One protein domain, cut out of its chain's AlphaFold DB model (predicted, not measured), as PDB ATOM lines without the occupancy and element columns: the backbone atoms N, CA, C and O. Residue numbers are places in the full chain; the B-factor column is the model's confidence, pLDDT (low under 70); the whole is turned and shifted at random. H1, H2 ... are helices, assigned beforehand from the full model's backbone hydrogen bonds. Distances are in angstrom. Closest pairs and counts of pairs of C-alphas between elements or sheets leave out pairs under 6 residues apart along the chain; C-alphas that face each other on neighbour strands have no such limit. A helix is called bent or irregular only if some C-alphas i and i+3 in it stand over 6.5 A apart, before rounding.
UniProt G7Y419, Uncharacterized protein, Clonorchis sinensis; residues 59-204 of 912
ATOM      1  N   TRP A  59     189.077 265.150 225.497       86.38
ATOM      2  CA  TRP A  59     187.632 265.345 225.687       86.38
ATOM      3  C   TRP A  59     186.809 265.107 224.408       86.38
ATOM      4  O   TRP A  59     185.632 264.776 224.519       86.38
ATOM      5  N   LEU A  60     187.403 265.249 223.214       86.75
ATOM      6  CA  LEU A  60     186.737 264.933 221.944       86.75
ATOM      7  C   LEU A  60     186.533 263.422 221.795       86.75
ATOM      8  O   LEU A  60     185.452 262.986 221.407       86.75
ATOM      9  N   PHE A  61     187.533 262.620 222.164       87.31
ATOM     10  CA  PHE A  61     187.422 261.161 222.176       87.31
ATOM     11  C   PHE A  61     186.525 260.668 223.326       87.31
ATOM     12  O   PHE A  61     185.678 259.809 223.097       87.31
ATOM     13  N   ASP A  62     186.601 261.270 224.522       87.25
ATOM     14  CA  ASP A  62     185.662 260.990 225.626       87.25
ATOM     15  C   ASP A  62     184.206 261.324 225.238       87.25
ATOM     16  O   ASP A  62     183.275 260.601 225.608       87.25
ATOM     17  N   TRP A  63     183.986 262.415 224.486       89.88
ATOM     18  CA  TRP A  63     182.682 262.772 223.918       89.88
ATOM     19  C   TRP A  63     182.227 261.736 222.892       89.88
ATOM     20  O   TRP A  63     181.106 261.236 223.012       89.88
ATOM     21  N   LEU A  64     183.089 261.376 221.936       90.38
ATOM     22  CA  LEU A  64     182.797 260.378 220.910       90.38
ATOM     23  C   LEU A  64     182.380 259.050 221.553       90.38
ATOM     24  O   LEU A  64     181.263 258.594 221.323       90.38
ATOM     25  N   ASP A  65     183.201 258.489 222.440       89.50
ATOM     26  CA  ASP A  65     182.911 257.236 223.146       89.50
ATOM     27  C   ASP A  65     181.619 257.325 223.980       89.50
ATOM     28  O   ASP A  65     180.843 256.366 224.040       89.50
ATOM     29  N   SER A  66     181.326 258.490 224.572       87.75
ATOM     30  CA  SER A  66     180.076 258.732 225.309       87.75
ATOM     31  C   SER A  66     178.836 258.777 224.409       87.75
ATOM     32  O   SER A  66     177.762 258.341 224.835       87.75
ATOM     33  N   VAL A  67     178.948 259.301 223.186       88.12
ATOM     34  CA  VAL A  67     177.865 259.315 222.186       88.12
ATOM     35  C   VAL A  67     177.681 257.923 221.591       88.12
ATOM     36  O   VAL A  67     176.558 257.422 221.554       88.12
ATOM     37  N   VAL A  68     178.777 257.273 221.192       90.31
ATOM     38  CA  VAL A  68     178.804 255.918 220.627       90.31
ATOM     39  C   VAL A  68     178.196 254.919 221.608       90.31
ATOM     40  O   VAL A  68     177.309 254.164 221.223       90.31
ATOM     41  N   PHE A  69     178.561 254.972 222.894       87.75
ATOM     42  CA  PHE A  69     177.940 254.146 223.933       87.75
ATOM     43  C   PHE A  69     176.411 254.326 223.988       87.75
ATOM     44  O   PHE A  69     175.679 253.340 224.057       87.75
ATOM     45  N   GLN A  70     175.909 255.564 223.904       84.56
ATOM     46  CA  GLN A  70     174.465 255.830 223.884       84.56
ATOM     47  C   GLN A  70     173.794 255.396 222.570       84.56
ATOM     48  O   GLN A  70     172.642 254.971 222.596       84.56
ATOM     49  N   SER A  71     174.476 255.486 221.427       84.56
ATOM     50  CA  SER A  71     173.964 254.989 220.142       84.56
ATOM     51  C   SER A  71     173.864 253.472 220.128       84.56
ATOM     52  O   SER A  71     172.814 252.935 219.791       84.56
ATOM     53  N   LEU A  72     174.902 252.770 220.582       84.00
ATOM     54  CA  LEU A  72     174.881 251.314 220.707       84.00
ATOM     55  C   LEU A  72     173.818 250.847 221.716       84.00
ATOM     56  O   LEU A  72     173.205 249.809 221.503       84.00
ATOM     57  N   GLN A  73     173.517 251.632 222.761       81.75
ATOM     58  CA  GLN A  73     172.352 251.381 223.622       81.75
ATOM     59  C   GLN A  73     171.000 251.540 222.900       81.75
ATOM     60  O   GLN A  73     170.047 250.877 223.292       81.75
ATOM     61  N   LYS A  74     170.885 252.383 221.862       74.75
ATOM     62  CA  LYS A  74     169.669 252.466 221.023       74.75
ATOM     63  C   LYS A  74     169.589 251.310 220.016       74.75
ATOM     64  O   LYS A  74     168.497 250.810 219.773       74.75
ATOM     65  N   PHE A  75     170.725 250.909 219.437       71.56
ATOM     66  CA  PHE A  75     170.809 249.844 218.428       71.56
ATOM     67  C   PHE A  75     170.644 248.431 219.005       71.56
ATOM     68  O   PHE A  75     170.013 247.584 218.377       71.56
ATOM     69  N   LEU A  76     171.257 248.152 220.158       76.88
ATOM     70  CA  LEU A  76     171.424 246.793 220.671       76.88
ATOM     71  C   LEU A  76     170.460 246.502 221.823       76.88
ATOM     72  O   LEU A  76     170.442 247.204 222.839       76.88
ATOM     73  N   ASP A  77     169.703 245.409 221.689       70.25
ATOM     74  CA  ASP A  77     168.761 244.942 222.707       70.25
ATOM     75  C   ASP A  77     169.425 244.844 224.089       70.25
ATOM     76  O   ASP A  77     170.335 244.041 224.319       70.25
ATOM     77  N   HIS A  78     168.889 245.596 225.054       62.94
ATOM     78  CA  HIS A  78     169.334 245.587 226.454       62.94
ATOM     79  C   HIS A  78     169.249 244.204 227.134       62.94
ATOM     80  O   HIS A  78     169.792 244.018 228.221       62.94
ATOM     81  N   SER A  79     168.538 243.246 226.532       57.31
ATOM     82  CA  SER A  79     168.433 241.857 226.991       57.31
ATOM     83  C   SER A  79     169.589 240.963 226.531       57.31
ATOM     84  O   SER A  79     169.788 239.909 227.132       57.31
ATOM     85  N   LYS A  80     170.336 241.355 225.488       68.25
ATOM     86  CA  LYS A  80     171.408 240.547 224.878       68.25
ATOM     87  C   LYS A  80     172.803 240.950 225.359       68.25
ATOM     88  O   LYS A  80     173.641 240.082 225.573       68.25
ATOM     89  N   PHE A  81     173.052 242.247 225.563       75.00
ATOM     90  CA  PHE A  81     174.392 242.765 225.870       75.00
ATOM     91  C   PHE A  81     174.470 243.427 227.247       75.00
ATOM     92  O   PHE A  81     173.672 244.297 227.596       75.00
ATOM     93  N   SER A  82     175.483 243.051 228.034       80.75
ATOM     94  CA  SER A  82     175.743 243.694 229.324       80.75
ATOM     95  C   SER A  82     176.391 245.074 229.147       80.75
ATOM     96  O   SER A  82     177.132 245.323 228.198       80.75
ATOM     97  N   VAL A  83     176.189 245.972 230.116       80.25
ATOM     98  CA  VAL A  83     176.824 247.308 230.133       80.25
ATOM     99  C   VAL A  83     178.360 247.230 230.130       80.25
ATOM    100  O   VAL A  83     179.020 248.158 229.667       80.25
ATOM    101  N   LEU A  84     178.943 246.131 230.627       80.19
ATOM    102  CA  LEU A  84     180.390 245.898 230.590       80.19
ATOM    103  C   LEU A  84     180.849 245.417 229.208       80.19
ATOM    104  O   LEU A  84     181.816 245.963 228.688       80.19
ATOM    105  N   ALA A  85     180.119 244.483 228.588       79.50
ATOM    106  CA  ALA A  85     180.356 244.050 227.209       79.50
ATOM    107  C   ALA A  85     180.296 245.245 226.242       79.50
ATOM    108  O   ALA A  85     181.210 245.450 225.450       79.50
ATOM    109  N   LEU A  86     179.291 246.113 226.399       82.62
ATOM    110  CA  LEU A  86     179.128 247.319 225.588       82.62
ATOM    111  C   LEU A  86     180.265 248.338 225.781       82.62
ATOM    112  O   LEU A  86     180.717 248.953 224.821       82.62
ATOM    113  N   ARG A  87     180.771 248.502 227.013       84.44
ATOM    114  CA  ARG A  87     181.956 249.341 227.290       84.44
ATOM    115  C   ARG A  87     183.260 248.728 226.791       84.44
ATOM    116  O   ARG A  87     184.193 249.480 226.523       84.44
ATOM    117  N   SER A  88     183.331 247.404 226.674       83.25
ATOM    118  CA  SER A  88     184.424 246.748 225.961       83.25
ATOM    119  C   SER A  88     184.325 247.073 224.472       83.25
ATOM    120  O   SER A  88     185.275 247.610 223.915       83.25
ATOM    121  N   LEU A  89     183.153 246.864 223.861       85.19
ATOM    122  CA  LEU A  89     182.919 247.095 222.433       85.19
ATOM    123  C   LEU A  89     183.359 248.495 221.987       85.19
ATOM    124  O   LEU A  89     184.206 248.600 221.108       85.19
ATOM    125  N   VAL A  90     182.884 249.553 222.660       87.12
ATOM    126  CA  VAL A  90     183.233 250.961 222.357       87.12
ATOM    127  C   VAL A  90     184.746 251.189 222.243       87.12
ATOM    128  O   VAL A  90     185.180 251.943 221.381       87.12
ATOM    129  N   ARG A  91     185.558 250.512 223.068       84.38
ATOM    130  CA  ARG A  91     187.024 250.653 223.056       84.38
ATOM    131  C   ARG A  91     187.704 249.962 221.874       84.38
ATOM    132  O   ARG A  91     188.791 250.394 221.504       84.38
ATOM    133  N   HIS A  92     187.088 248.919 221.317       85.56
ATOM    134  CA  HIS A  92     187.633 248.117 220.216       85.56
ATOM    135  C   HIS A  92     187.069 248.524 218.842       85.56
ATOM    136  O   HIS A  92     187.646 248.146 217.827       85.56
ATOM    137  N   LEU A  93     185.987 249.315 218.790       87.94
ATOM    138  CA  LEU A  93     185.522 249.944 217.548       87.94
ATOM    139  C   LEU A  93     186.622 250.827 216.945       87.94
ATOM    140  O   LEU A  93     187.202 251.651 217.662       87.94
ATOM    141  N   GLY A  94     186.872 250.722 215.642       87.50
ATOM    142  CA  GLY A  94     187.723 251.661 214.926       87.50
ATOM    143  C   GLY A  94     187.062 253.025 214.752       87.50
ATOM    144  O   GLY A  94     185.860 253.219 214.981       87.50
ATOM    145  N   PHE A  95     187.875 254.010 214.382       86.50
ATOM    146  CA  PHE A  95     187.442 255.396 214.237       86.50
ATOM    147  C   PHE A  95     186.267 255.584 213.255       86.50
ATOM    148  O   PHE A  95     185.319 256.280 213.632       86.50
ATOM    149  N   PRO A  96     186.230 254.949 212.061       86.81
ATOM    150  CA  PRO A  96     185.087 255.058 211.152       86.81
ATOM    151  C   PRO A  96     183.781 254.554 211.776       86.81
ATOM    152  O   PRO A  96     182.769 255.253 211.725       86.81
ATOM    153  N   THR A  97     183.797 253.391 212.433       88.88
ATOM    154  CA  THR A  97     182.600 252.825 213.080       88.88
ATOM    155  C   THR A  97     182.132 253.658 214.280       88.88
ATOM    156  O   THR A  97     180.924 253.822 214.489       88.88
ATOM    157  N   ARG A  98     183.053 254.282 215.034       89.81
ATOM    158  CA  ARG A  98     182.692 255.282 216.061       89.81
ATOM    159  C   ARG A  98     182.048 256.525 215.441       89.81
ATOM    160  O   ARG A  98     181.004 256.968 215.922       89.81
ATOM    161  N   LEU A  99     182.621 257.067 214.365       88.00
ATOM    162  CA  LEU A  99     182.084 258.248 213.684       88.00
ATOM    163  C   LEU A  99     180.683 257.974 213.112       88.00
ATOM    164  O   LEU A  99     179.777 258.781 213.299       88.00
ATOM    165  N   ALA A 100     180.473 256.795 212.523       86.75
ATOM    166  CA  ALA A 100     179.180 256.300 212.053       86.75
ATOM    167  C   ALA A 100     178.137 256.172 213.183       86.75
ATOM    168  O   ALA A 100     177.008 256.658 213.065       86.75
ATOM    169  N   CYS A 101     178.517 255.597 214.330       86.50
ATOM    170  CA  CYS A 101     177.653 255.527 215.514       86.50
ATOM    171  C   CYS A 101     177.286 256.913 216.075       86.50
ATOM    172  O   CYS A 101     176.186 257.089 216.609       86.50
ATOM    173  N   ALA A 102     178.173 257.905 215.963       87.38
ATOM    174  CA  ALA A 102     177.884 259.284 216.347       87.38
ATOM    175  C   ALA A 102     177.023 260.022 215.306       87.38
ATOM    176  O   ALA A 102     176.104 260.747 215.686       87.38
ATOM    177  N   LEU A 103     177.248 259.778 214.011       83.75
ATOM    178  CA  LEU A 103     176.458 260.306 212.893       83.75
ATOM    179  C   LEU A 103     174.971 259.965 213.072       83.75
ATOM    180  O   LEU A 103     174.123 260.858 213.132       83.75
ATOM    181  N   TYR A 104     174.680 258.676 213.270       80.75
ATOM    182  CA  TYR A 104     173.335 258.159 213.531       80.75
ATOM    183  C   TYR A 104     172.704 258.725 214.818       80.75
ATOM    184  O   TYR A 104     171.484 258.768 214.953       80.75
ATOM    185  N   HIS A 105     173.505 259.187 215.787       82.50
ATOM    186  CA  HIS A 105     172.960 259.784 217.007       82.50
ATOM    187  C   HIS A 105     172.288 261.137 216.756       82.50
ATOM    188  O   HIS A 105     171.290 261.453 217.410       82.50
ATOM    189  N   TYR A 106     172.893 261.949 215.886       76.31
ATOM    190  CA  TYR A 106     172.623 263.384 215.783       76.31
ATOM    191  C   TYR A 106     171.836 263.784 214.531       76.31
ATOM    192  O   TYR A 106     171.142 264.802 214.563       76.31
ATOM    193  N   LEU A 107     171.912 263.010 213.445       72.19
ATOM    194  CA  LEU A 107     171.144 263.288 212.233       72.19
ATOM    195  C   LEU A 107     169.712 262.735 212.331       72.19
ATOM    196  O   LEU A 107     169.535 261.563 212.655       72.19
ATOM    197  N   PRO A 108     168.677 263.545 212.024       62.78
ATOM    198  CA  PRO A 108     167.305 263.055 211.912       62.78
ATOM    199  C   PRO A 108     167.160 261.983 210.826       62.78
ATOM    200  O   PRO A 108     167.797 262.090 209.778       62.78
ATOM    201  N   ASP A 109     166.222 261.048 211.013       59.53
ATOM    202  CA  ASP A 109     165.929 259.932 210.091       59.53
ATOM    203  C   ASP A 109     165.768 260.362 208.620       59.53
ATOM    204  O   ASP A 109     166.124 259.629 207.705       59.53
ATOM    205  N   ILE A 110     165.279 261.585 208.393       51.09
ATOM    206  CA  ILE A 110     165.110 262.219 207.074       51.09
ATOM    207  C   ILE A 110     166.433 262.272 206.283       51.09
ATOM    208  O   ILE A 110     166.424 262.135 205.064       51.09
ATOM    209  N   TRP A 111     167.572 262.450 206.960       54.91
ATOM    210  CA  TRP A 111     168.896 262.471 206.327       54.91
ATOM    211  C   TRP A 111     169.504 261.073 206.166       54.91
ATOM    212  O   TRP A 111     170.298 260.859 205.256       54.91
ATOM    213  N   LEU A 112     169.085 260.112 206.995       59.34
ATOM    214  CA  LEU A 112     169.412 258.687 206.846       59.34
ATOM    215  C   LEU A 112     168.588 258.010 205.727       59.34
ATOM    216  O   LEU A 112     168.865 256.873 205.357       59.34
ATOM    217  N   GLN A 113     167.591 258.719 205.183       53.25
ATOM    218  CA  GLN A 113     166.775 258.336 204.025       53.25
ATOM    219  C   GLN A 113     167.265 258.943 202.696       53.25
ATOM    220  O   GLN A 113     166.595 258.781 201.675       53.25
ATOM    221  N   LEU A 114     168.415 259.636 202.663       55.19
ATOM    222  CA  LEU A 114     169.033 259.978 201.376       55.19
ATOM    223  C   LEU A 114     169.388 258.672 200.641       55.19
ATOM    224  O   LEU A 114     170.051 257.822 201.235       55.19
ATOM    225  N   PRO A 115     169.005 258.500 199.360       49.41
ATOM    226  CA  PRO A 115     169.374 257.315 198.596       49.41
ATOM    227  C   PRO A 115     170.886 257.320 198.338       49.41
ATOM    228  O   PRO A 115     171.389 257.986 197.425       49.41
ATOM    229  N   LEU A 116     171.612 256.590 199.182       58.47
ATOM    230  CA  LEU A 116     173.004 256.199 198.981       58.47
ATOM    231  C   LEU A 116     173.096 255.228 197.785       58.47
ATOM    232  O   LEU A 116     172.081 254.747 197.281       58.47
ATOM    233  N   SER A 117     174.298 254.995 197.256       51.56
ATOM    234  CA  SER A 117     174.487 254.188 196.039       51.56
ATOM    235  C   SER A 117     174.116 252.715 196.247       51.56
ATOM    236  O   SER A 117     173.642 252.053 195.322       51.56
ATOM    237  N   SER A 118     174.243 252.223 197.483       49.78
ATOM    238  CA  SER A 118     173.625 250.975 197.924       49.78
ATOM    239  C   SER A 118     172.163 251.209 198.331       49.78
ATOM    240  O   SER A 118     171.866 252.141 199.077       49.78
ATOM    241  N   ASN A 119     171.257 250.311 197.930       42.94
ATOM    242  CA  ASN A 119     169.833 250.326 198.316       42.94
ATOM    243  C   ASN A 119     169.580 249.877 199.778       42.94
ATOM    244  O   ASN A 119     168.592 249.196 200.061       42.94
ATOM    245  N   GLN A 120     170.472 250.214 200.710       49.31
ATOM    246  CA  GLN A 120     170.311 249.929 202.134       49.31
ATOM    247  C   GLN A 120     169.865 251.195 202.874       49.31
ATOM    248  O   GLN A 120     170.551 252.214 202.852       49.31
ATOM    249  N   ASN A 121     168.729 251.120 203.578       54.56
ATOM    250  CA  ASN A 121     168.484 252.021 204.709       54.56
ATOM    251  C   ASN A 121     169.630 251.813 205.709       54.56
ATOM    252  O   ASN A 121     170.009 250.664 205.908       54.56
ATOM    253  N   TYR A 122     170.157 252.869 206.331       57.09
ATOM    254  CA  TYR A 122     171.436 252.812 207.050       57.09
ATOM    255  C   TYR A 122     171.316 252.507 208.563       57.09
ATOM    256  O   TYR A 122     171.062 253.425 209.353       57.09
ATOM    257  N   PRO A 123     171.541 251.257 209.018       67.75
ATOM    258  CA  PRO A 123     172.207 250.989 210.285       67.75
ATOM    259  C   PRO A 123     173.730 251.117 210.108       67.75
ATOM    260  O   PRO A 123     174.256 251.031 209.001       67.75
ATOM    261  N   VAL A 124     174.449 251.270 211.217       81.25
ATOM    262  CA  VAL A 124     175.917 251.180 211.226       81.25
ATOM    263  C   VAL A 124     176.327 249.707 211.133       81.25
ATOM    264  O   VAL A 124     175.758 248.884 211.852       81.25
ATOM    265  N   SER A 125     177.309 249.375 210.289       84.50
ATOM    266  CA  SER A 125     177.841 248.006 210.187       84.50
ATOM    267  C   SER A 125     178.554 247.639 211.485       84.50
ATOM    268  O   SER A 125     179.436 248.374 211.937       84.50
ATOM    269  N   LEU A 126     178.127 246.547 212.116       85.25
ATOM    270  CA  LEU A 126     178.631 246.069 213.407       85.25
ATOM    271  C   LEU A 126     178.700 244.532 213.455       85.25
ATOM    272  O   LEU A 126     178.863 243.965 214.533       85.25
ATOM    273  N   ASP A 127     178.522 243.837 212.331       83.12
ATOM    274  CA  ASP A 127     178.290 242.389 212.336       83.12
ATOM    275  C   ASP A 127     179.550 241.610 212.742       83.12
ATOM    276  O   ASP A 127     179.467 240.687 213.556       83.12
ATOM    277  N   GLN A 128     180.736 242.019 212.276       83.69
ATOM    278  CA  GLN A 128     181.999 241.429 212.739       83.69
ATOM    279  C   GLN A 128     182.278 241.817 214.190       83.69
ATOM    280  O   GLN A 128     182.687 240.977 214.994       83.69
ATOM    281  N   TYR A 129     182.004 243.072 214.542       85.19
ATOM    282  CA  TYR A 129     182.163 243.591 215.897       85.19
ATOM    283  C   TYR A 129     181.291 242.881 216.944       85.19
ATOM    284  O   TYR A 129     181.729 242.675 218.078       85.19
ATOM    285  N   LEU A 130     180.075 242.474 216.578       83.25
ATOM    286  CA  LEU A 130     179.157 241.738 217.449       83.25
ATOM    287  C   LEU A 130     179.516 240.249 217.537       83.25
ATOM    288  O   LEU A 130     179.435 239.689 218.631       83.25
ATOM    289  N   CYS A 131     179.976 239.628 216.446       81.94
ATOM    290  CA  CYS A 131     180.524 238.266 216.472       81.94
ATOM    291  C   CYS A 131     181.784 238.185 217.353       81.94
ATOM    292  O   CYS A 131     181.831 237.392 218.290       81.94
ATOM    293  N   ALA A 132     182.759 239.077 217.154       81.38
ATOM    294  CA  ALA A 132     183.977 239.130 217.967       81.38
ATOM    295  C   ALA A 132     183.696 239.447 219.454       81.38
ATOM    296  O   ALA A 132     184.410 238.971 220.337       81.38
ATOM    297  N   LEU A 133     182.632 240.206 219.757       81.38
ATOM    298  CA  LEU A 133     182.160 240.422 221.131       81.38
ATOM    299  C   LEU A 133     181.519 239.167 221.747       81.38
ATOM    300  O   LEU A 133     181.674 238.946 222.948       81.38
ATOM    301  N   HIS A 134     180.791 238.374 220.956       78.25
ATOM    302  CA  HIS A 134     180.178 237.118 221.395       78.25
ATOM    303  C   HIS A 134     181.236 236.042 221.674       78.25
ATOM    304  O   HIS A 134     181.213 235.414 222.732       78.25
ATOM    305  N   ASP A 135     182.200 235.894 220.767       76.88
ATOM    306  CA  ASP A 135     183.238 234.860 220.834       76.88
ATOM    307  C   ASP A 135     184.417 235.255 221.751       76.88
ATOM    308  O   ASP A 135     185.338 234.473 221.979       76.88
ATOM    309  N   GLY A 136     184.396 236.478 222.297       72.44
ATOM    310  CA  GLY A 136     185.418 237.025 223.197       72.44
ATOM    311  C   GLY A 136     186.719 237.457 222.507       72.44
ATOM    312  O   GLY A 136     187.627 237.961 223.167       72.44
ATOM    313  N   THR A 137     186.809 237.301 221.188       71.88
ATOM    314  CA  THR A 137     187.993 237.520 220.344       71.88
ATOM    315  C   THR A 137     188.030 238.928 219.734       71.88
ATOM    316  O   THR A 137     188.285 239.095 218.540       71.88
ATOM    317  N   LEU A 138     187.793 239.960 220.560       70.06
ATOM    318  CA  LEU A 138     187.806 241.384 220.177       70.06
ATOM    319  C   LEU A 138     189.205 241.901 219.778       70.06
ATOM    320  O   LEU A 138     189.809 242.724 220.463       70.06
ATOM    321  N   ASN A 139     189.692 241.459 218.622       66.56
ATOM    322  CA  ASN A 139     190.869 241.993 217.947       66.56
ATOM    323  C   ASN A 139     190.425 242.905 216.798       66.56
ATOM    324  O   ASN A 139     189.656 242.481 215.937       66.56
ATOM    325  N   THR A 140     190.951 244.130 216.742       61.66
ATOM    326  CA  THR A 140     190.609 245.136 215.716       61.66
ATOM    327  C   THR A 140     190.804 244.632 214.283       61.66
ATOM    328  O   THR A 140     189.954 244.878 213.432       61.66
ATOM    329  N   ALA A 141     191.861 243.853 214.032       63.09
ATOM    330  CA  ALA A 141     192.152 243.252 212.727       63.09
ATOM    331  C   ALA A 141     191.027 242.341 212.189       63.09
ATOM    332  O   ALA A 141     190.853 242.227 210.978       63.09
ATOM    333  N   ASN A 142     190.224 241.725 213.068       65.19
ATOM    334  CA  ASN A 142     189.107 240.860 212.669       65.19
ATOM    335  C   ASN A 142     187.837 241.646 212.290       65.19
ATOM    336  O   ASN A 142     186.868 241.041 211.834       65.19
ATOM    337  N   CYS A 143     187.825 242.965 212.509       79.44
ATOM    338  CA  CYS A 143     186.658 243.832 212.340       79.44
ATOM    339  C   CYS A 143     186.865 244.928 211.276       79.44
ATOM    340  O   CYS A 143     186.005 245.790 211.097       79.44
ATOM    341  N   GLU A 144     187.982 244.892 210.537       80.94
ATOM    342  CA  GLU A 144     188.292 245.874 209.491       80.94
ATOM    343  C   GLU A 144     187.202 246.000 208.415       80.94
ATOM    344  O   GLU A 144     187.096 247.058 207.797       80.94
ATOM    345  N   LEU A 145     186.401 244.959 208.149       83.06
ATOM    346  CA  LEU A 145     185.363 245.047 207.119       83.06
ATOM    347  C   LEU A 145     184.229 245.982 207.554       83.06
ATOM    348  O   LEU A 145     183.794 246.788 206.736       83.06
ATOM    349  N   ASP A 146     183.811 245.931 208.826       84.81
ATOM    350  CA  ASP A 146     182.832 246.876 209.382       84.81
ATOM    351  C   ASP A 146     183.357 248.318 209.262       84.81
ATOM    352  O   ASP A 146     182.640 249.196 208.780       84.81
ATOM    353  N   ASP A 147     184.629 248.568 209.599       85.75
ATOM    354  CA  ASP A 147     185.235 249.898 209.446       85.75
ATOM    355  C   ASP A 147     185.367 250.339 207.982       85.75
ATOM    356  O   ASP A 147     185.090 251.502 207.686       85.75
ATOM    357  N   ARG A 148     185.739 249.452 207.045       83.94
ATOM    358  CA  ARG A 148     185.806 249.775 205.602       83.94
ATOM    359  C   ARG A 148     184.419 250.108 205.043       83.94
ATOM    360  O   ARG A 148     184.280 251.080 204.301       83.94
ATOM    361  N   VAL A 149     183.399 249.339 205.424       83.88
ATOM    362  CA  VAL A 149     181.997 249.561 205.037       83.88
ATOM    363  C   VAL A 149     181.486 250.887 205.612       83.88
ATOM    364  O   VAL A 149     180.986 251.731 204.867       83.88
ATOM    365  N   ASN A 150     181.690 251.133 206.909       86.19
ATOM    366  CA  ASN A 150     181.292 252.381 207.561       86.19
ATOM    367  C   ASN A 150     182.047 253.604 207.009       86.19
ATOM    368  O   ASN A 150     181.433 254.652 206.813       86.19
ATOM    369  N   PHE A 151     183.342 253.478 206.696       84.50
ATOM    370  CA  PHE A 151     184.135 254.529 206.046       84.50
ATOM    371  C   PHE A 151     183.609 254.858 204.643       84.50
ATOM    372  O   PHE A 151     183.448 256.033 204.315       84.50
ATOM    373  N   GLY A 152     183.285 253.840 203.837       80.69
ATOM    374  CA  GLY A 152     182.684 254.022 202.513       80.69
ATOM    375  C   GLY A 152     181.353 254.776 202.580       80.69
ATOM    376  O   GLY A 152     181.157 255.746 201.847       80.69
ATOM    377  N   TYR A 153     180.480 254.403 203.520       79.88
ATOM    378  CA  TYR A 153     179.214 255.104 203.747       79.88
ATOM    379  C   TYR A 153     179.394 256.552 204.224       79.88
ATOM    380  O   TYR A 153     178.686 257.435 203.745       79.88
ATOM    381  N   LEU A 154     180.347 256.816 205.125       81.06
ATOM    382  CA  LEU A 154     180.681 258.176 205.564       81.06
ATOM    383  C   LEU A 154     181.194 259.031 204.397       81.06
ATOM    384  O   LEU A 154     180.732 260.157 204.222       81.06
ATOM    385  N   SER A 155     182.092 258.485 203.573       80.44
ATOM    386  CA  SER A 155     182.630 259.163 202.389       80.44
ATOM    387  C   SER A 155     181.525 259.516 201.384       80.44
ATOM    388  O   SER A 155     181.392 260.680 201.000       80.44
ATOM    389  N   GLU A 156     180.652 258.559 201.038       77.69
ATOM    390  CA  GLU A 156     179.540 258.809 200.111       77.69
ATOM    391  C   GLU A 156     178.519 259.816 200.675       77.69
ATOM    392  O   GLU A 156     178.003 260.666 199.945       77.69
ATOM    393  N   LEU A 157     178.250 259.764 201.984       77.38
ATOM    394  CA  LEU A 157     177.336 260.683 202.663       77.38
ATOM    395  C   LEU A 157     177.881 262.118 202.697       77.38
ATOM    396  O   LEU A 157     177.137 263.040 202.356       77.38
ATOM    397  N   PHE A 158     179.158 262.326 203.038       77.00
ATOM    398  CA  PHE A 158     179.759 263.664 203.014       77.00
ATOM    399  C   PHE A 158     179.866 264.211 201.583       77.00
ATOM    400  O   PHE A 158     179.469 265.355 201.346       77.00
ATOM    401  N   GLN A 159     180.256 263.377 200.611       73.25
ATOM    402  CA  GLN A 159     180.281 263.750 199.193       73.25
ATOM    403  C   GLN A 159     178.886 264.147 198.675       73.25
ATOM    404  O   GLN A 159     178.744 265.145 197.967       73.25
ATOM    405  N   LYS A 160     177.822 263.429 199.063       69.25
ATOM    406  CA  LYS A 160     176.441 263.814 198.722       69.25
ATOM    407  C   LYS A 160     175.983 265.067 199.466       69.25
ATOM    408  O   LYS A 160     175.313 265.910 198.873       69.25
ATOM    409  N   GLN A 161     176.359 265.251 200.728       66.38
ATOM    410  CA  GLN A 161     176.013 266.458 201.486       66.38
ATOM    411  C   GLN A 161     176.732 267.715 200.980       66.38
ATOM    412  O   GLN A 161     176.138 268.790 201.033       66.38
ATOM    413  N   GLN A 162     177.931 267.596 200.400       62.28
ATOM    414  CA  GLN A 162     178.596 268.689 199.682       62.28
ATOM    415  C   GLN A 162     177.728 269.242 198.535       62.28
ATOM    416  O   GLN A 162     177.711 270.450 198.309       62.28
ATOM    417  N   ILE A 163     176.957 268.386 197.852       53.12
ATOM    418  CA  ILE A 163     176.038 268.784 196.769       53.12
ATOM    419  C   ILE A 163     174.818 269.549 197.321       53.12
ATOM    420  O   ILE A 163     174.314 270.459 196.665       53.12
ATOM    421  N   TYR A 164     174.349 269.212 198.528       51.72
ATOM    422  CA  TYR A 164     173.162 269.825 199.143       51.72
ATOM    423  C   TYR A 164     173.450 271.037 200.044       51.72
ATOM    424  O   TYR A 164     172.543 271.838 200.272       51.72
ATOM    425  N   LEU A 165     174.673 271.188 200.567       57.59
ATOM    426  CA  LEU A 165     175.054 272.282 201.473       57.59
ATOM    427  C   LEU A 165     176.479 272.827 201.195       57.59
ATOM    428  O   LEU A 165     177.325 272.828 202.094       57.59
ATOM    429  N   PRO A 166     176.762 273.310 199.966       53.12
ATOM    430  CA  PRO A 166     178.121 273.620 199.499       53.12
ATOM    431  C   PRO A 166     178.819 274.791 200.214       53.12
ATOM    432  O   PRO A 166     180.036 274.912 200.123       53.12
ATOM    433  N   GLU A 167     178.084 275.662 200.916       53.47
ATOM    434  CA  GLU A 167     178.650 276.846 201.588       53.47
ATOM    435  C   GLU A 167     179.248 276.561 202.979       53.47
ATOM    436  O   GLU A 167     179.904 277.428 203.557       53.47
ATOM    437  N   HIS A 168     179.027 275.375 203.560       56.31
ATOM    438  CA  HIS A 168     179.555 275.069 204.891       56.31
ATOM    439  C   HIS A 168     181.003 274.539 204.790       56.31
ATOM    440  O   HIS A 168     181.247 273.602 204.031       56.31
ATOM    441  N   PRO A 169     181.977 275.058 205.567       57.03
ATOM    442  CA  PRO A 169     183.385 274.671 205.414       57.03
ATOM    443  C   PRO A 169     183.695 273.263 205.946       57.03
ATOM    444  O   PRO A 169     184.510 272.547 205.372       57.03
ATOM    445  N   ALA A 170     183.028 272.829 207.020       59.81
ATOM    446  CA  ALA A 170     183.303 271.532 207.640       59.81
ATOM    447  C   ALA A 170     183.052 270.295 206.734       59.81
ATOM    448  O   ALA A 170     183.939 269.445 206.689       59.81
ATOM    449  N   PRO A 171     181.947 270.159 205.957       59.28
ATOM    450  CA  PRO A 171     181.798 269.026 205.038       59.28
ATOM    451  C   PRO A 171     182.820 269.045 203.892       59.28
ATOM    452  O   PRO A 171     183.131 267.981 203.369       59.28
ATOM    453  N   LEU A 172     183.377 270.207 203.516       59.94
ATOM    454  CA  LEU A 172     184.453 270.279 202.522       59.94
ATOM    455  C   LEU A 172     185.745 269.655 203.064       59.94
ATOM    456  O   LEU A 172     186.350 268.835 202.379       59.94
ATOM    457  N   SER A 173     186.119 269.979 204.308       68.31
ATOM    458  CA  SER A 173     187.266 269.364 204.991       68.31
ATOM    459  C   SER A 173     187.071 267.855 205.182       68.31
ATOM    460  O   SER A 173     187.909 267.056 204.765       68.31
ATOM    461  N   LEU A 174     185.908 267.448 205.710       71.50
ATOM    462  CA  LEU A 174     185.563 266.034 205.890       71.50
ATOM    463  C   LEU A 174     185.614 265.274 204.555       71.50
ATOM    464  O   LEU A 174     186.291 264.256 204.475       71.50
ATOM    465  N   THR A 175     184.996 265.784 203.485       69.12
ATOM    466  CA  THR A 175     185.038 265.128 202.163       69.12
ATOM    467  C   THR A 175     186.464 265.063 201.606       69.12
ATOM    468  O   THR A 175     186.855 264.028 201.075       69.12
ATOM    469  N   ALA A 176     187.281 266.109 201.771       69.31
ATOM    470  CA  ALA A 176     188.677 266.113 201.320       69.31
ATOM    471  C   ALA A 176     189.567 265.100 202.069       69.31
ATOM    472  O   ALA A 176     190.538 264.600 201.499       69.31
ATOM    473  N   HIS A 177     189.234 264.768 203.320       69.75
ATOM    474  CA  HIS A 177     189.889 263.701 204.078       69.75
ATOM    475  C   HIS A 177     189.331 262.307 203.747       69.75
ATOM    476  O   HIS A 177     190.112 261.395 203.500       69.75
ATOM    477  N   PHE A 178     188.009 262.135 203.662       71.81
ATOM    478  CA  PHE A 178     187.368 260.859 203.295       71.81
ATOM    479  C   PHE A 178     187.536 260.473 201.809       71.81
ATOM    480  O   PHE A 178     187.226 259.341 201.432       71.81
ATOM    481  N   ALA A 179     188.042 261.383 200.969       64.62
ATOM    482  CA  ALA A 179     188.485 261.113 199.600       64.62
ATOM    483  C   ALA A 179     189.943 260.613 199.504       64.62
ATOM    484  O   ALA A 179     190.363 260.169 198.435       64.62
ATOM    485  N   GLN A 180     190.728 260.679 200.587       66.50
ATOM    486  CA  GLN A 180     192.073 260.096 200.627       66.50
ATOM    487  C   GLN A 180     191.953 258.592 200.907       66.50
ATOM    488  O   GLN A 180     191.246 258.170 201.819       66.50
ATOM    489  N   SER A 181     192.623 257.768 200.099       53.16
ATOM    490  CA  SER A 181     192.469 256.311 200.118       53.16
ATOM    491  C   SER A 181     193.243 255.654 201.269       53.16
ATOM    492  O   SER A 181     194.297 255.053 201.059       53.16
ATOM    493  N   GLY A 182     192.717 255.767 202.488       65.06
ATOM    494  CA  GLY A 182     193.253 255.113 203.679       65.06
ATOM    495  C   GLY A 182     192.423 255.412 204.925       65.06
ATOM    496  O   GLY A 182     191.678 256.389 204.967       65.06
ATOM    497  N   PHE A 183     192.560 254.579 205.957       70.56
ATOM    498  CA  PHE A 183     192.035 254.924 207.275       70.56
ATOM    499  C   PHE A 183     192.836 256.091 207.878       70.56
ATOM    500  O   PHE A 183     194.058 256.142 207.701       70.56
ATOM    501  N   PRO A 184     192.186 257.026 208.593       70.56
ATOM    502  CA  PRO A 184     192.886 258.122 209.241       70.56
ATOM    503  C   PRO A 184     193.798 257.601 210.356       70.56
ATOM    504  O   PRO A 184     193.418 256.742 211.145       70.56
ATOM    505  N   THR A 185     195.000 258.157 210.438       72.50
ATOM    506  CA  THR A 185     195.945 257.937 211.544       72.50
ATOM    507  C   THR A 185     195.716 258.969 212.655       72.50
ATOM    508  O   THR A 185     195.134 260.019 212.403       72.50
ATOM    509  N   GLY A 186     196.157 258.715 213.893       71.62
ATOM    510  CA  GLY A 186     195.679 259.436 215.094       71.62
ATOM    511  C   GLY A 186     195.712 260.981 215.080       71.62
ATOM    512  O   GLY A 186     194.884 261.623 215.727       71.62
ATOM    513  N   SER A 187     196.617 261.615 214.325       72.94
ATOM    514  CA  SER A 187     196.613 263.077 214.127       72.94
ATOM    515  C   SER A 187     195.518 263.545 213.156       72.94
ATOM    516  O   SER A 187     194.885 264.576 213.387       72.94
ATOM    517  N   GLN A 188     195.257 262.766 212.104       77.44
ATOM    518  CA  GLN A 188     194.151 262.950 211.162       77.44
ATOM    519  C   GLN A 188     192.807 262.623 211.826       77.44
ATOM    520  O   GLN A 188     191.849 263.363 211.626       77.44
ATOM    521  N   GLU A 189     192.738 261.582 212.668       82.81
ATOM    522  CA  GLU A 189     191.552 261.251 213.477       82.81
ATOM    523  C   GLU A 189     191.123 262.433 214.352       82.81
ATOM    524  O   GLU A 189     189.956 262.818 214.343       82.81
ATOM    525  N   LEU A 190     192.062 263.061 215.073       83.38
ATOM    526  CA  LEU A 190     191.765 264.230 215.905       83.38
ATOM    527  C   LEU A 190     191.271 265.426 215.072       83.38
ATOM    528  O   LEU A 190     190.358 266.132 215.506       83.38
ATOM    529  N   HIS A 191     191.838 265.659 213.883       80.25
ATOM    530  CA  HIS A 191     191.389 266.741 213.002       80.25
ATOM    531  C   HIS A 191     189.986 266.467 212.443       80.25
ATOM    532  O   HIS A 191     189.104 267.317 212.581       80.25
ATOM    533  N   LEU A 192     189.751 265.262 211.914       82.44
ATOM    534  CA  LEU A 192     188.444 264.782 211.460       82.44
ATOM    535  C   LEU A 192     187.389 264.878 212.564       82.44
ATOM    536  O   LEU A 192     186.285 265.351 212.319       82.44
ATOM    537  N   LEU A 193     187.724 264.459 213.787       85.56
ATOM    538  CA  LEU A 193     186.809 264.483 214.926       85.56
ATOM    539  C   LEU A 193     186.488 265.909 215.384       85.56
ATOM    540  O   LEU A 193     185.352 266.191 215.765       85.56
ATOM    541  N   THR A 194     187.465 266.815 215.306       84.19
ATOM    542  CA  THR A 194     187.272 268.249 215.570       84.19
ATOM    543  C   THR A 194     186.318 268.860 214.543       84.19
ATOM    544  O   THR A 194     185.329 269.495 214.923       84.19
ATOM    545  N   ASP A 195     186.551 268.609 213.255       81.62
ATOM    546  CA  ASP A 195     185.726 269.132 212.162       81.62
ATOM    547  C   ASP A 195     184.316 268.526 212.175       81.62
ATOM    548  O   ASP A 195     183.337 269.247 211.996       81.62
ATOM    549  N   PHE A 196     184.188 267.233 212.481       83.44
ATOM    550  CA  PHE A 196     182.917 266.522 212.646       83.44
ATOM    551  C   PHE A 196     182.114 267.014 213.858       83.44
ATOM    552  O   PHE A 196     180.902 267.219 213.757       83.44
ATOM    553  N   HIS A 197     182.772 267.275 214.990       83.62
ATOM    554  CA  HIS A 197     182.134 267.895 216.152       83.62
ATOM    555  C   HIS A 197     181.653 269.319 215.824       83.62
ATOM    556  O   HIS A 197     180.509 269.666 216.120       83.62
ATOM    557  N   HIS A 198     182.478 270.138 215.160       80.31
ATOM    558  CA  HIS A 198     182.066 271.468 214.694       80.31
ATOM    559  C   HIS A 198     180.909 271.406 213.691       80.31
ATOM    560  O   HIS A 198     179.979 272.205 213.785       80.31
ATOM    561  N   TRP A 199     180.938 270.441 212.773       77.38
ATOM    562  CA  TRP A 199     179.880 270.180 211.806       77.38
ATOM    563  C   TRP A 199     178.553 269.873 212.508       77.38
ATOM    564  O   TRP A 199     177.591 270.612 212.306       77.38
ATOM    565  N   ILE A 200     178.518 268.884 213.412       77.69
ATOM    566  CA  ILE A 200     177.326 268.533 214.206       77.69
ATOM    567  C   ILE A 200     176.809 269.727 215.015       77.69
ATOM    568  O   ILE A 200     175.613 270.002 214.992       77.69
ATOM    569  N   VAL A 201     177.684 270.464 215.706       75.44
ATOM    570  CA  VAL A 201     177.275 271.607 216.545       75.44
ATOM    571  C   VAL A 201     176.716 272.773 215.713       75.44
ATOM    572  O   VAL A 201     175.854 273.508 216.205       75.44
ATOM    573  N   SER A 202     177.132 272.922 214.449       67.94
ATOM    574  CA  SER A 202     176.517 273.866 213.504       67.94
ATOM    575  C   SER A 202     175.103 273.457 213.066       67.94
ATOM    576  O   SER A 202     174.286 274.338 212.783       67.94
ATOM    577  N   PHE A 203     174.756 272.163 213.060       63.03
ATOM    578  CA  PHE A 203     173.361 271.739 212.905       63.03
ATOM    579  C   PHE A 203     172.602 271.912 214.219       63.03
ATOM    580  O   PHE A 203     172.431 270.981 215.003       63.03
ATOM    581  N   GLN A 204     172.032 273.100 214.412       49.75
ATOM    582  CA  GLN A 204     170.829 273.225 215.228       49.75
ATOM    583  C   GLN A 204     169.600 272.888 214.370       49.75
ATOM    584  O   GLN A 204     169.115 273.765 213.645       49.75
TER     585      GLN A 204
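This is residues 59 to 204 of the 912 residues of an uncharacterized protein of Clonorchis sinensis (UniProt G7Y419). Six helices, H1, H2, H5, H6, H7 and H8, make a ring round H3, the innermost helix; the ring is only weakly closed between H2 and H5. H1 crosses H3 on one side, the long H6 crosses it on the opposite side, and the short H4 with the loop of residues 113 to 126 lies off one side of the ring. The 146 printed residues have eight named helices, H1 to H8 in order, and no named strand: the class is all helix, mostly crossed. The whole is compact, with a radius of gyration of the C-alphas of 14.9 A and spans of 45 by 32 by 27 A.

H1, residues 59 to 75, touches H2, residues 83 to 92, with residues 65 to 72 alone; the closest C-alphas, of Asp 65 and Val 90, are 6.3 A apart. H1 touches H3, residues 95 to 106, at a steep tilt of 68 degrees, only just short of about perpendicular; the closest C-alphas, of Val 68 and Cys 101, are 5.3 A apart. H4, residues 109 to 112, is close to H3 but not clearly touching, with the C-alphas of Tyr 104 and Leu 112 7.8 A apart. H5, residues 127 to 134, only just touches H2, with 3 pairs of C-alphas within 8 A, the closest those of Leu 89 and Leu 133 at 6.8 A. H6, residues 140 to 164, forms a helical hairpin with H5, the closest C-alphas being those of Gln 128 and Cys 143, 5.3 A apart. H6 touches H3 at a steep tilt of 49 degrees, with Pro 96 and Phe 151 closest, their C-alphas 5.2 A apart. H1 and H6 are apart. H7, residues 169 to 178, forms a helical hairpin with H6; the closest C-alphas, of Ser 155 and Phe 178, are 5.1 A apart. H8, residues 186 to 202, forms another with H7, at 35.2 degrees, only just steep, with the C-alphas of Ala 170 and Trp 199 closest at 5.6 A. H8 touches H1 too, the C-alphas of Leu 60 and Leu 193 closest at 7.0 A. Every O i to N i+4 pair is within hydrogen-bond range in H1, H5, H7 and H8, against 5 of 6 in H2, 7 of 8 in H3 and 17 of 21 in H6; H4 is too short for such a pair.

H1 begins at C-alpha 59, (187.632, 265.345, 225.687), and is 24.0 A long. H6 is 34.5 A long, irregular, with C-alphas 142 and 145 7.9 A apart, and has a kink of 37 degrees near residue 147. H8, 24.0 A long, ends at C-alpha 202, (176.517, 273.866, 213.504).

The two C-alphas farthest apart, of Asp 135 and Glu 167, are 46.4 A apart. The printed part has no cut, and the link from H4 to H5 is long, with 14 residues. The mean pLDDT of the printed part is 74.4; 47 residues are under 70, among them 108 to 123 and 160 to 173.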